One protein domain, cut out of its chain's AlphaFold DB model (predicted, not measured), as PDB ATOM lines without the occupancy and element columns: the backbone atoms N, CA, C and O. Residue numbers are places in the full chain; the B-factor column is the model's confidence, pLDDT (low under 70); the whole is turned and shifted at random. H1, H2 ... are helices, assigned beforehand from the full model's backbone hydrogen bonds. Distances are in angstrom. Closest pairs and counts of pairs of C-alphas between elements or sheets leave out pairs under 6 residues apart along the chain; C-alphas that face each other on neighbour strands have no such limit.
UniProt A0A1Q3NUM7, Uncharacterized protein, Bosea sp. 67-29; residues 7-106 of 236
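AT A GLANCE: This is residues 7 to 106 of the 236 residues of an uncharacterized protein of Bosea sp. 67-29 (UniProt A0A1Q3NUM7). The longest helix, H5, crosses one side of the core helix H3; H1 packs on H3's opposite side. H4, H6 and short H2 close in around H3. The printed part has 100 residues with six named helices, H1 to H6 in order, all helix and compact: radius of gyration of the C-alphas 12.2 A, spans 33 by 29 by 24 A.

IN THESE COORDINATES: Find C-alpha 69 at (37.827, 21.600, -32.538); H5 runs 25.9 A to residue 86. H3 is residues 37 to 53, 23.3 A; H1 7 to 23, 24.3 A; H2 27 to 31; H4 58 to 65; H6 94 to 105, ending at (27.718, 21.919, -17.815).

HOW THE PARTS SIT: H5 touches the hub H3, with H5's residues 72 to 79 alone; C-alphas 48 and 76 are closest, 5.0 A. Their lines are about perpendicular, 81 degrees. H1 and H5 are apart. Every O i to N i+4 pair is within hydrogen-bond range except in H2, 0 of 1, with 2 of 2 O i to N i+3.

THE WHOLE: The printed part has no cut and no long link. Look for pLDDT under 70 at residues 33 to 35 and 85 to 86.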
ATOM      1  N   GLU A   7      29.807  39.436 -39.203       90.75
ATOM      2  CA  GLU A   7      28.675  38.633 -38.723       90.75
ATOM      3  C   GLU A   7      29.108  37.605 -37.677       90.75
ATOM      4  O   GLU A   7      28.487  37.502 -36.619       90.75
ATOM      5  N   PHE A   8      30.222  36.905 -37.923       94.62
ATOM      6  CA  PHE A   8      30.783  35.973 -36.951       94.62
ATOM      7  C   PHE A   8      31.159  36.689 -35.654       94.62
ATOM      8  O   PHE A   8      30.789  36.231 -34.578       94.62
ATOM      9  N   VAL A   9      31.873  37.817 -35.741       93.19
ATOM     10  CA  VAL A   9      32.316  38.575 -34.561       93.19
ATOM     11  C   VAL A   9      31.121  39.040 -33.728       93.19
ATOM     12  O   VAL A   9      31.151  38.925 -32.505       93.19
ATOM     13  N   THR A  10      30.053  39.515 -34.370       94.19
ATOM     14  CA  THR A  10      28.834  39.948 -33.677       94.19
ATOM     15  C   THR A  10      28.118  38.785 -32.989       94.19
ATOM     16  O   THR A  10      27.781  38.891 -31.807       94.19
ATOM     17  N   ALA A  11      27.917  37.664 -33.687       93.75
ATOM     18  CA  ALA A  11      27.250  36.493 -33.121       93.75
ATOM     19  C   ALA A  11      28.074  35.865 -31.984       93.75
ATOM     20  O   ALA A  11      27.564  35.653 -30.884       93.75
ATOM     21  N   ALA A  12      29.371  35.640 -32.212       93.81
ATOM     22  CA  ALA A  12      30.278  35.085 -31.216       93.81
ATOM     23  C   ALA A  12      30.400  36.006 -29.993       93.81
ATOM     24  O   ALA A  12      30.312  35.529 -28.865       93.81
ATOM     25  N   GLY A  13      30.531  37.322 -30.189       92.44
ATOM     26  CA  GLY A  13      30.566  38.291 -29.091       92.44
ATOM     27  C   GLY A  13      29.294  38.266 -28.240       92.44
ATOM     28  O   GLY A  13      29.375  38.209 -27.016       92.44
ATOM     29  N   SER A  14      28.120  38.212 -28.877       93.00
ATOM     30  CA  SER A  14      26.830  38.156 -28.173       93.00
ATOM     31  C   SER A  14      26.691  36.880 -27.334       93.00
ATOM     32  O   SER A  14      26.306  36.942 -26.166       93.00
ATOM     33  N   MET A  15      27.066  35.727 -27.897       96.00
ATOM     34  CA  MET A  15      27.027  34.441 -27.191       96.00
ATOM     35  C   MET A  15      28.054  34.367 -26.055       96.00
ATOM     36  O   MET A  15      27.756  33.825 -24.992       96.00
ATOM     37  N   THR A  16      29.244  34.947 -26.240       93.75
ATOM     38  CA  THR A  16      30.246  35.066 -25.172       93.75
ATOM     39  C   THR A  16      29.719  35.905 -24.009       93.75
ATOM     40  O   THR A  16      29.811  35.477 -22.859       93.75
ATOM     41  N   ALA A  17      29.139  37.076 -24.295       88.94
ATOM     42  CA  ALA A  17      28.607  37.970 -23.269       88.94
ATOM     43  C   ALA A  17      27.457  37.316 -22.486       88.94
ATOM     44  O   ALA A  17      27.381  37.443 -21.262       88.94
ATOM     45  N   LEU A  18      26.588  36.570 -23.180       89.88
ATOM     46  CA  LEU A  18      25.542  35.760 -22.559       89.88
ATOM     47  C   LEU A  18      26.136  34.702 -21.619       89.88
ATOM     48  O   LEU A  18      25.761  34.632 -20.448       89.88
ATOM     49  N   ALA A  19      27.100  33.917 -22.099       88.62
ATOM     50  CA  ALA A  19      27.745  32.878 -21.302       88.62
ATOM     51  C   ALA A  19      28.439  33.446 -20.052       88.62
ATOM     52  O   ALA A  19      28.295  32.899 -18.956       88.62
ATOM     53  N   ALA A  20      29.165  34.558 -20.201       82.44
ATOM     54  CA  ALA A  20      29.834  35.261 -19.109       82.44
ATOM     55  C   ALA A  20      28.828  35.764 -18.061       82.44
ATOM     56  O   ALA A  20      29.007  35.538 -16.864       82.44
ATOM     57  N   ARG A  21      27.719  36.374 -18.504       85.06
ATOM     58  CA  ARG A  21      26.633  36.830 -17.623       85.06
ATOM     59  C   ARG A  21      26.007  35.677 -16.837       85.06
ATOM     60  O   ARG A  21      25.809  35.806 -15.634       85.06
ATOM     61  N   VAL A  22      25.705  34.565 -17.504       83.06
ATOM     62  CA  VAL A  22      25.045  33.403 -16.892       83.06
ATOM     63  C   VAL A  22      25.957  32.684 -15.896       83.06
ATOM     64  O   VAL A  22      25.511  32.294 -14.820       83.06
ATOM     65  N   THR A  23      27.233  32.509 -16.234       77.94
ATOM     66  CA  THR A  23      28.202  31.826 -15.358       77.94
ATOM     67  C   THR A  23      28.751  32.722 -14.250       77.94
ATOM     68  O   THR A  23      29.285  32.218 -13.263       77.94
ATOM     69  N   GLY A  24      28.654  34.047 -14.402       78.06
ATOM     70  CA  GLY A  24      29.289  35.022 -13.513       78.06
ATOM     71  C   GLY A  24      30.813  35.107 -13.673       78.06
ATOM     72  O   GLY A  24      31.480  35.746 -12.857       78.06
ATOM     73  N   VAL A  25      31.385  34.464 -14.698       79.25
ATOM     74  CA  VAL A  25      32.820  34.505 -15.004       79.25
ATOM     75  C   VAL A  25      33.092  35.673 -15.948       79.25
ATOM     76  O   VAL A  25      32.428  35.816 -16.971       79.25
ATOM     77  N   ALA A  26      34.079  36.510 -15.619       81.19
ATOM     78  CA  ALA A  26      34.416  37.671 -16.440       81.19
ATOM     79  C   ALA A  26      34.942  37.256 -17.831       81.19
ATOM     80  O   ALA A  26      35.743  36.327 -17.958       81.19
ATOM     81  N   GLU A  27      34.469  37.940 -18.876       83.38
ATOM     82  CA  GLU A  27      34.733  37.600 -20.283       83.38
ATOM     83  C   GLU A  27      36.224  37.659 -20.648       83.38
ATOM     84  O   GLU A  27      36.729  36.817 -21.391       83.38
ATOM     85  N   ASP A  28      36.955  38.619 -20.084       84.62
ATOM     86  CA  ASP A  28      38.392  38.812 -20.287       84.62
ATOM     87  C   ASP A  28      39.220  37.580 -19.888       84.62
ATOM     88  O   ASP A  28      40.273  37.311 -20.478       84.62
ATOM     89  N   ARG A  29      38.703  36.762 -18.964       78.81
ATOM     90  CA  ARG A  29      39.335  35.509 -18.536       78.81
ATOM     91  C   ARG A  29      39.401  34.451 -19.632       78.81
ATOM     92  O   ARG A  29      40.272  33.588 -19.565       78.81
ATOM     93  N   LEU A  30      38.565  34.522 -20.672       81.06
ATOM     94  CA  LEU A  30      38.651  33.605 -21.819       81.06
ATOM     95  C   LEU A  30      39.988  33.695 -22.556       81.06
ATOM     96  O   LEU A  30      40.405  32.715 -23.176       81.06
ATOM     97  N   ARG A  31      40.667  34.844 -22.468       76.50
ATOM     98  CA  ARG A  31      41.979  35.076 -23.088       76.50
ATOM     99  C   ARG A  31      43.130  34.453 -22.298       76.50
ATOM    100  O   ARG A  31      44.233  34.339 -22.825       76.50
ATOM    101  N   GLN A  32      42.892  34.046 -21.053       70.88
ATOM    102  CA  GLN A  32      43.899  33.403 -20.216       70.88
ATOM    103  C   GLN A  32      44.029  31.925 -20.623       70.88
ATOM    104  O   GLN A  32      43.035  31.217 -20.800       70.88
ATOM    105  N   GLN A  33      45.259  31.429 -20.783       60.56
ATOM    106  CA  GLN A  33      45.530  30.020 -21.122       60.56
ATOM    107  C   GLN A  33      45.352  29.061 -19.932       60.56
ATOM    108  O   GLN A  33      45.678  27.882 -20.025       60.56
ATOM    109  N   GLU A  34      44.849  29.541 -18.798       58.78
ATOM    110  CA  GLU A  34      44.809  28.750 -17.577       58.78
ATOM    111  C   GLU A  34      43.745  27.642 -17.630       58.78
ATOM    112  O   GLU A  34      42.595  27.862 -18.016       58.78
ATOM    113  N   PHE A  35      44.109  26.450 -17.152       64.50
ATOM    114  CA  PHE A  35      43.235  25.279 -16.991       64.50
ATOM    115  C   PHE A  35      42.271  25.398 -15.795       64.50
ATOM    116  O   PHE A  35      41.901  24.399 -15.178       64.50
ATOM    117  N   GLN A  36      41.866  26.613 -15.425       73.56
ATOM    118  CA  GLN A  36      40.946  26.802 -14.309       73.56
ATOM    119  C   GLN A  36      39.549  26.281 -14.671       73.56
ATOM    120  O   GLN A  36      39.021  26.589 -15.744       73.56
ATOM    121  N   SER A  37      38.927  25.533 -13.757       78.19
ATOM    122  CA  SER A  37      37.615  24.903 -13.968       78.19
ATOM    123  C   SER A  37      36.530  25.898 -14.394       78.19
ATOM    124  O   SER A  37      35.733  25.575 -15.270       78.19
ATOM    125  N   ASP A  38      36.546  27.119 -13.852       80.12
ATOM    126  CA  ASP A  38      35.607  28.193 -14.209       80.12
ATOM    127  C   ASP A  38      35.768  28.661 -15.663       80.12
ATOM    128  O   ASP A  38      34.786  28.893 -16.368       80.12
ATOM    129  N   VAL A  39      37.010  28.762 -16.142       85.19
ATOM    130  CA  VAL A  39      37.311  29.176 -17.522       85.19
ATOM    131  C   VAL A  39      36.924  28.066 -18.498       85.19
ATOM    132  O   VAL A  39      36.360  28.335 -19.558       85.19
ATOM    133  N   LEU A  40      37.162  26.803 -18.132       87.31
ATOM    134  CA  LEU A  40      36.717  25.649 -18.919       87.31
ATOM    135  C   LEU A  40      35.188  25.546 -18.967       87.31
ATOM    136  O   LEU A  40      34.635  25.225 -20.019       87.31
ATOM    137  N   TRP A  41      34.505  25.845 -17.861       88.00
ATOM    138  CA  TRP A  41      33.046  25.899 -17.797       88.00
ATOM    139  C   TRP A  41      32.479  26.961 -18.738       88.00
ATOM    140  O   TRP A  41      31.650  26.638 -19.592       88.00
ATOM    141  N   LEU A  42      33.000  28.188 -18.650       91.06
ATOM    142  CA  LEU A  42      32.632  29.285 -19.539       91.06
ATOM    143  C   LEU A  42      32.872  28.913 -21.011       91.06
ATOM    144  O   LEU A  42      31.971  29.054 -21.833       91.06
ATOM    145  N   ARG A  43      34.044  28.355 -21.351       93.00
ATOM    146  CA  ARG A  43      34.368  27.918 -22.724       93.00
ATOM    147  C   ARG A  43      33.408  26.855 -23.253       93.00
ATOM    148  O   ARG A  43      33.045  26.910 -24.425       93.00
ATOM    149  N   ARG A  44      32.995  25.894 -22.420       93.94
ATOM    150  CA  ARG A  44      32.027  24.856 -22.811       93.94
ATOM    151  C   ARG A  44      30.659  25.455 -23.119       93.94
ATOM    152  O   ARG A  44      30.066  25.090 -24.131       93.94
ATOM    153  N   LEU A  45      30.193  26.389 -22.288       95.38
ATOM    154  CA  LEU A  45      28.928  27.080 -22.521       95.38
ATOM    155  C   LEU A  45      28.987  27.960 -23.777       95.38
ATOM    156  O   LEU A  45      28.094  27.863 -24.613       95.38
ATOM    157  N   CYS A  46      30.058  28.744 -23.960       95.94
ATOM    158  CA  CYS A  46      30.268  29.524 -25.183       95.94
ATOM    159  C   CYS A  46      30.249  28.633 -26.426       95.94
ATOM    160  O   CYS A  46      29.580  28.957 -27.401       95.94
ATOM    161  N   ALA A  47      30.967  27.505 -26.394       96.50
ATOM    162  CA  ALA A  47      31.043  26.582 -27.520       96.50
ATOM    163  C   ALA A  47      29.662  26.036 -27.910       96.50
ATOM    164  O   ALA A  47      29.349  25.986 -29.099       96.50
ATOM    165  N   TRP A  48      28.842  25.671 -26.920       97.00
ATOM    166  CA  TRP A  48      27.479  25.209 -27.160       97.00
ATOM    167  C   TRP A  48      26.580  26.330 -27.695       97.00
ATOM    168  O   TRP A  48      25.989  26.155 -28.752       97.00
ATOM    169  N   LEU A  49      26.543  27.507 -27.057       96.19
ATOM    170  CA  LEU A  49      25.733  28.644 -27.520       96.19
ATOM    171  C   LEU A  49      26.094  29.061 -28.951       96.19
ATOM    172  O   LEU A  49      25.231  29.211 -29.812       96.19
ATOM    173  N   MET A  50      27.387  29.185 -29.246       97.44
ATOM    174  CA  MET A  50      27.851  29.558 -30.581       97.44
ATOM    175  C   MET A  50      27.450  28.536 -31.646       97.44
ATOM    176  O   MET A  50      27.160  28.925 -32.773       97.44
ATOM    177  N   ARG A  51      27.440  27.241 -31.320       96.69
ATOM    178  CA  ARG A  51      27.148  26.188 -32.297       96.69
ATOM    179  C   ARG A  51      25.662  25.889 -32.430       96.69
ATOM    180  O   ARG A  51      25.165  25.794 -33.546       96.69
ATOM    181  N   ASP A  52      24.990  25.685 -31.308       93.06
ATOM    182  CA  ASP A  52      23.628  25.160 -31.240       93.06
ATOM    183  C   ASP A  52      22.566  26.269 -31.208       93.06
ATOM    184  O   ASP A  52      21.448  26.012 -31.639       93.06
ATOM    185  N   VAL A  53      22.910  27.491 -30.775       91.62
ATOM    186  CA  VAL A  53      22.002  28.656 -30.822       91.62
ATOM    187  C   VAL A  53      22.334  29.557 -32.011       91.62
ATOM    188  O   VAL A  53      21.472  29.853 -32.831       91.62
ATOM    189  N   ALA A  54      23.603  29.950 -32.168       91.94
ATOM    190  CA  ALA A  54      24.019  30.874 -33.230       91.94
ATOM    191  C   ALA A  54      24.426  30.198 -34.559       91.94
ATOM    192  O   ALA A  54      24.761  30.891 -35.519       91.94
ATOM    193  N   GLY A  55      24.435  28.861 -34.636       93.94
ATOM    194  CA  GLY A  55      24.704  28.125 -35.881       93.94
ATOM    195  C   GLY A  55      26.131  28.259 -36.436       93.94
ATOM    196  O   GLY A  55      26.360  28.021 -37.624       93.94
ATOM    197  N   LEU A  56      27.107  28.654 -35.613       95.69
ATOM    198  CA  LEU A  56      28.484  28.894 -36.049       95.69
ATOM    199  C   LEU A  56      29.266  27.584 -36.251       95.69
ATOM    200  O   LEU A  56      29.026  26.557 -35.611       95.69
ATOM    201  N   LYS A  57      30.266  27.620 -37.140       94.75
ATOM    202  CA  LYS A  57      31.095  26.450 -37.471       94.75
ATOM    203  C   LYS A  57      32.114  26.154 -36.370       94.75
ATOM    204  O   LYS A  57      32.861  27.034 -35.947       94.75
ATOM    205  N   SER A  58      32.249  24.879 -35.993       92.69
ATOM    206  CA  SER A  58      33.143  24.432 -34.911       92.69
ATOM    207  C   SER A  58      34.600  24.870 -35.059       92.69
ATOM    208  O   SER A  58      35.254  25.156 -34.061       92.69
ATOM    209  N   LEU A  59      35.120  24.924 -36.290       94.38
ATOM    210  CA  LEU A  59      36.499  25.339 -36.560       94.38
ATOM    211  C   LEU A  59      36.723  26.831 -36.258       94.38
ATOM    212  O   LEU A  59      37.797  27.227 -35.808       94.38
ATOM    213  N   ASP A  60      35.712  27.665 -36.495       94.69
ATOM    214  CA  ASP A  60      35.767  29.100 -36.220       94.69
ATOM    215  C   ASP A  60      35.565  29.375 -34.727       94.69
ATOM    216  O   ASP A  60      36.318  30.152 -34.145       94.69
ATOM    217  N   ILE A  61      34.645  28.645 -34.087       95.12
ATOM    218  CA  ILE A  61      34.439  28.660 -32.629       95.12
ATOM    219  C   ILE A  61      35.728  28.284 -31.891       95.12
ATOM    220  O   ILE A  61      36.140  28.974 -30.962       95.12
ATOM    221  N   ALA A  62      36.385  27.200 -32.314       93.50
ATOM    222  CA  ALA A  62      37.623  26.727 -31.702       93.50
ATOM    223  C   ALA A  62      38.723  27.799 -31.755       93.50
ATOM    224  O   ALA A  62      39.346  28.105 -30.739       93.50
ATOM    225  N   ALA A  63      38.897  28.428 -32.921       92.19
ATOM    226  CA  ALA A  63      39.855  29.512 -33.102       92.19
ATOM    227  C   ALA A  63      39.506  30.758 -32.266       92.19
ATOM    228  O   ALA A  63      40.409  31.381 -31.715       92.19
ATOM    229  N   TRP A  64      38.221  31.104 -32.144       92.75
ATOM    230  CA  TRP A  64      37.749  32.232 -31.333       92.75
ATOM    231  C   TRP A  64      37.990  32.025 -29.833       92.75
ATOM    232  O   TRP A  64      38.464  32.926 -29.147       92.75
ATOM    233  N   LEU A  65      37.701  30.825 -29.325       91.06
ATOM    234  CA  LEU A  65      37.836  30.489 -27.904       91.06
ATOM    235  C   LEU A  65      39.266  30.094 -27.496       91.06
ATOM    236  O   LEU A  65      39.515  29.877 -26.308       91.06
ATOM    237  N   GLY A  66      40.188  29.970 -28.456       89.62
ATOM    238  CA  GLY A  66      41.556  29.509 -28.211       89.62
ATOM    239  C   GLY A  66      41.628  28.040 -27.775       89.62
ATOM    240  O   GLY A  66      42.441  27.692 -26.923       89.62
ATOM    241  N   VAL A  67      40.754  27.186 -28.318       89.94
ATOM    242  CA  VAL A  67      40.650  25.750 -27.990       89.94
ATOM    243  C   VAL A  67      40.740  24.882 -29.246       89.94
ATOM    244  O   VAL A  67      40.789  25.380 -30.369       89.94
ATOM    245  N   THR A  68      40.745  23.560 -29.078       92.62
ATOM    246  CA  THR A  68      40.732  22.621 -30.208       92.62
ATOM    247  C   THR A  68      39.307  22.389 -30.737       92.62
ATOM    248  O   THR A  68      38.338  22.462 -29.976       92.62
ATOM    249  N   PRO A  69      39.131  22.029 -32.023       93.25
ATOM    250  CA  PRO A  69      37.827  21.600 -32.538       93.25
ATOM    251  C   PRO A  69      37.250  20.383 -31.796       93.25
ATOM    252  O   PRO A  69      36.034  20.271 -31.645       93.25
ATOM    253  N   ALA A  70      38.117  19.495 -31.291       91.81
ATOM    254  CA  ALA A  70      37.719  18.356 -30.467       91.81
ATOM    255  C   ALA A  70      37.031  18.808 -29.169       91.81
ATOM    256  O   ALA A  70      35.960  18.302 -28.851       91.81
ATOM    257  N   PHE A  71      37.577  19.826 -28.492       91.19
ATOM    258  CA  PHE A  71      36.957  20.417 -27.305       91.19
ATOM    259  C   PHE A  71      35.551  20.954 -27.604       91.19
ATOM    260  O   PHE A  71      34.617  20.705 -26.845       91.19
ATOM    261  N   VAL A  72      35.375  21.662 -28.727       94.25
ATOM    262  CA  VAL A  72      34.062  22.190 -29.139       94.25
ATOM    263  C   VAL A  72      33.068  21.050 -29.369       94.25
ATOM    264  O   VAL A  72      31.937  21.110 -28.890       94.25
ATOM    265  N   ASN A  73      33.484  19.994 -30.074       92.75
ATOM    266  CA  ASN A  73      32.644  18.822 -30.317       92.75
ATOM    267  C   ASN A  73      32.241  18.123 -29.012       92.75
ATOM    268  O   ASN A  73      31.065  17.817 -28.827       92.75
ATOM    269  N   GLU A  74      33.189  17.915 -28.098       90.44
ATOM    270  CA  GLU A  74      32.951  17.274 -26.803       90.44
ATOM    271  C   GLU A  74      32.011  18.104 -25.918       90.44
ATOM    272  O   GLU A  74      31.083  17.557 -25.315       90.44
ATOM    273  N   ALA A  75      32.203  19.426 -25.876       88.56
ATOM    274  CA  ALA A  75      31.345  20.340 -25.129       88.56
ATOM    275  C   ALA A  75      29.892  20.266 -25.620       88.56
ATOM    276  O   ALA A  75      28.977  20.075 -24.817       88.56
ATOM    277  N   CYS A  76      29.684  20.337 -26.938       93.06
ATOM    278  CA  CYS A  76      28.347  20.298 -27.528       93.06
ATOM    279  C   CYS A  76      27.694  18.920 -27.359       93.06
ATOM    280  O   CYS A  76      26.519  18.830 -27.010       93.06
ATOM    281  N   PHE A  77      28.458  17.838 -27.539       89.12
ATOM    282  CA  PHE A  77      27.978  16.478 -27.292       89.12
ATOM    283  C   PHE A  77      27.541  16.287 -25.833       89.12
ATOM    284  O   PHE A  77      26.448  15.786 -25.563       89.12
ATOM    285  N   THR A  78      28.364  16.744 -24.885       83.50
ATOM    286  CA  THR A  78      28.068  16.669 -23.450       83.50
ATOM    287  C   THR A  78      26.817  17.468 -23.097       83.50
ATOM    288  O   THR A  78      25.957  16.954 -22.380       83.50
ATOM    289  N   ALA A  79      26.687  18.691 -23.619       87.25
ATOM    290  CA  ALA A  79      25.514  19.535 -23.411       87.25
ATOM    291  C   ALA A  79      24.242  18.841 -23.907       87.25
ATOM    292  O   ALA A  79      23.331  18.615 -23.118       87.25
ATOM    293  N   ARG A  80      24.216  18.396 -25.171       86.50
ATOM    294  CA  ARG A  80      23.063  17.702 -25.774       86.50
ATOM    295  C   ARG A  80      22.655  16.460 -24.989       86.50
ATOM    296  O   ARG A  80      21.475  16.273 -24.707       86.50
ATOM    297  N   ARG A  81      23.626  15.633 -24.583       84.00
ATOM    298  CA  ARG A  81      23.360  14.436 -23.775       84.00
ATOM    299  C   ARG A  81      22.716  14.793 -22.433       84.00
ATOM    300  O   ARG A  81      21.769  14.129 -22.022       84.00
ATOM    301  N   ARG A  82      23.211  15.830 -21.747       78.31
ATOM    302  CA  ARG A  82      22.673  16.267 -20.446       78.31
ATOM    303  C   ARG A  82      21.304  16.945 -20.580       78.31
ATOM    304  O   ARG A  82      20.437  16.671 -19.759       78.31
ATOM    305  N   ILE A  83      21.101  17.756 -21.621       80.31
ATOM    306  CA  ILE A  83      19.820  18.390 -21.984       80.31
ATOM    307  C   ILE A  83      18.756  17.316 -22.202       80.31
ATOM    308  O   ILE A  83      17.714  17.346 -21.555       80.31
ATOM    309  N   SER A  84      19.059  16.320 -23.043       71.00
ATOM    310  CA  SER A  84      18.150  15.210 -23.336       71.00
ATOM    311  C   SER A  84      17.814  14.398 -22.083       71.00
ATOM    312  O   SER A  84      16.649  14.097 -21.849       71.00
ATOM    313  N   ALA A  85      18.804  14.107 -21.233       65.06
ATOM    314  CA  ALA A  85      18.584  13.355 -19.998       65.06
ATOM    315  C   ALA A  85      17.750  14.111 -18.944       65.06
ATOM    316  O   ALA A  85      17.172  13.480 -18.063       65.06
ATOM    317  N   ARG A  86      17.724  15.449 -18.985       68.88
ATOM    318  CA  ARG A  86      17.035  16.297 -17.996       68.88
ATOM    319  C   ARG A  86      15.771  16.971 -18.527       68.88
ATOM    320  O   ARG A  86      15.092  17.624 -17.745       68.88
ATOM    321  N   GLY A  87      15.452  16.799 -19.811       72.69
ATOM    322  CA  GLY A  87      14.244  17.345 -20.427       72.69
ATOM    323  C   GLY A  87      14.219  18.874 -20.483       72.69
ATOM    324  O   GLY A  87      13.171  19.467 -20.255       72.69
ATOM    325  N   VAL A  88      15.362  19.519 -20.740       74.75
ATOM    326  CA  VAL A  88      15.401  20.985 -20.892       74.75
ATOM    327  C   VAL A  88      14.681  21.383 -22.181       74.75
ATOM    328  O   VAL A  88      15.040  20.913 -23.262       74.75
ATOM    329  N   ASP A  89      13.683  22.257 -22.056       79.38
ATOM    330  CA  ASP A  89      12.948  22.823 -23.185       79.38
ATOM    331  C   ASP A  89      13.771  23.919 -23.876       79.38
ATOM    332  O   ASP A  89      14.039  24.977 -23.302       79.38
ATOM    333  N   LEU A  90      14.172  23.651 -25.120       83.06
ATOM    334  CA  LEU A  90      14.963  24.563 -25.949       83.06
ATOM    335  C   LEU A  90      14.111  25.617 -26.674       83.06
ATOM    336  O   LEU A  90      14.677  26.491 -27.320       83.06
ATOM    337  N   GLY A  91      12.776  25.554 -26.588       80.75
ATOM    338  CA  GLY A  91      11.869  26.557 -27.163       80.75
ATOM    339  C   GLY A  91      11.730  27.836 -26.326       80.75
ATOM    340  O   GLY A  91      11.016  28.759 -26.716       80.75
ATOM    341  N   ARG A  92      12.387  27.889 -25.162       81.00
ATOM    342  CA  ARG A  92      12.389  29.029 -24.236       81.00
ATOM    343  C   ARG A  92      13.363  30.131 -24.683       81.00
ATOM    344  O   ARG A  92      14.231  29.874 -25.511       81.00
ATOM    345  N   PRO A  93      13.266  31.355 -24.122       83.38
ATOM    346  CA  PRO A  93      14.225  32.422 -24.405       83.38
ATOM    347  C   PRO A  93      15.674  31.998 -24.134       83.38
ATOM    348  O   PRO A  93      15.950  31.338 -23.129       83.38
ATOM    349  N   ASP A  94      16.606  32.446 -24.981       81.44
ATOM    350  CA  ASP A  94      18.025  32.058 -24.931       81.44
ATOM    351  C   ASP A  94      18.671  32.256 -23.553       81.44
ATOM    352  O   ASP A  94      19.490  31.441 -23.137       81.44
ATOM    353  N   ASP A  95      18.288  33.302 -22.814       78.12
ATOM    354  CA  ASP A  95      18.784  33.566 -21.457       78.12
ATOM    355  C   ASP A  95      18.438  32.438 -20.469       78.12
ATOM    356  O   ASP A  95      19.256  32.071 -19.619       78.12
ATOM    357  N   ASP A  96      17.228  31.887 -20.572       73.88
ATOM    358  CA  ASP A  96      16.755  30.809 -19.707       73.88
ATOM    359  C   ASP A  96      17.402  29.482 -20.087       73.88
ATOM    360  O   ASP A  96      17.927  28.778 -19.221       73.88
ATOM    361  N   VAL A  97      17.446  29.183 -21.387       82.50
ATOM    362  CA  VAL A  97      18.100  27.979 -21.905       82.50
ATOM    363  C   VAL A  97      19.590  27.998 -21.566       82.50
ATOM    364  O   VAL A  97      20.130  27.007 -21.075       82.50
ATOM    365  N   ALA A  98      20.264  29.136 -21.747       86.50
ATOM    366  CA  ALA A  98      21.668  29.296 -21.391       86.50
ATOM    367  C   ALA A  98      21.906  29.039 -19.900       86.50
ATOM    368  O   ALA A  98      22.904  28.408 -19.558       86.50
ATOM    369  N   ARG A  99      21.000  29.479 -19.014       81.50
ATOM    370  CA  ARG A  99      21.091  29.234 -17.565       81.50
ATOM    371  C   ARG A  99      20.975  27.756 -17.223       81.50
ATOM    372  O   ARG A  99      21.821  27.239 -16.489       81.50
ATOM    373  N   ASP A 100      19.988  27.075 -17.789       80.19
ATOM    374  CA  ASP A 100      19.771  25.649 -17.549       80.19
ATOM    375  C   ASP A 100      20.947  24.825 -18.090       80.19
ATOM    376  O   ASP A 100      21.496  23.969 -17.394       80.19
ATOM    377  N   VAL A 101      21.431  25.140 -19.293       86.25
ATOM    378  CA  VAL A 101      22.593  24.465 -19.888       86.25
ATOM    379  C   VAL A 101      23.888  24.781 -19.139       86.25
ATOM    380  O   VAL A 101      24.709  23.883 -18.938       86.25
ATOM    381  N   ALA A 102      24.080  26.016 -18.670       86.19
ATOM    382  CA  ALA A 102      25.221  26.373 -17.832       86.19
ATOM    383  C   ALA A 102      25.246  25.531 -16.561       86.19
ATOM    384  O   ALA A 102      26.297  24.992 -16.208       86.19
ATOM    385  N   ALA A 103      24.092  25.367 -15.913       80.56
ATOM    386  CA  ALA A 103      23.957  24.487 -14.769       80.56
ATOM    387  C   ALA A 103      24.336  23.050 -15.167       80.56
ATOM    388  O   ALA A 103      25.257  22.465 -14.603       80.56
ATOM    389  N   LEU A 104      23.752  22.504 -16.234       82.62
ATOM    390  CA  LEU A 104      24.098  21.159 -16.697       82.62
ATOM    391  C   LEU A 104      25.586  20.969 -16.984       82.62
ATOM    392  O   LEU A 104      26.089  19.874 -16.765       82.62
ATOM    393  N   LEU A 105      26.294  21.984 -17.477       84.06
ATOM    394  CA  LEU A 105      27.718  21.919 -17.815       84.06
ATOM    395  C   LEU A 105      28.651  22.291 -16.660       84.06
ATOM    396  O   LEU A 105      29.873  22.218 -16.838       84.06
ATOM    397  N   SER A 106      28.107  22.682 -15.507       78.62
ATOM    398  CA  SER A 106      28.914  23.131 -14.380       78.62
ATOM    399  C   SER A 106      29.905  22.041 -13.956       78.62
ATOM    400  O   SER A 106      29.535  20.865 -13.844       78.62
TER     401      SER A 106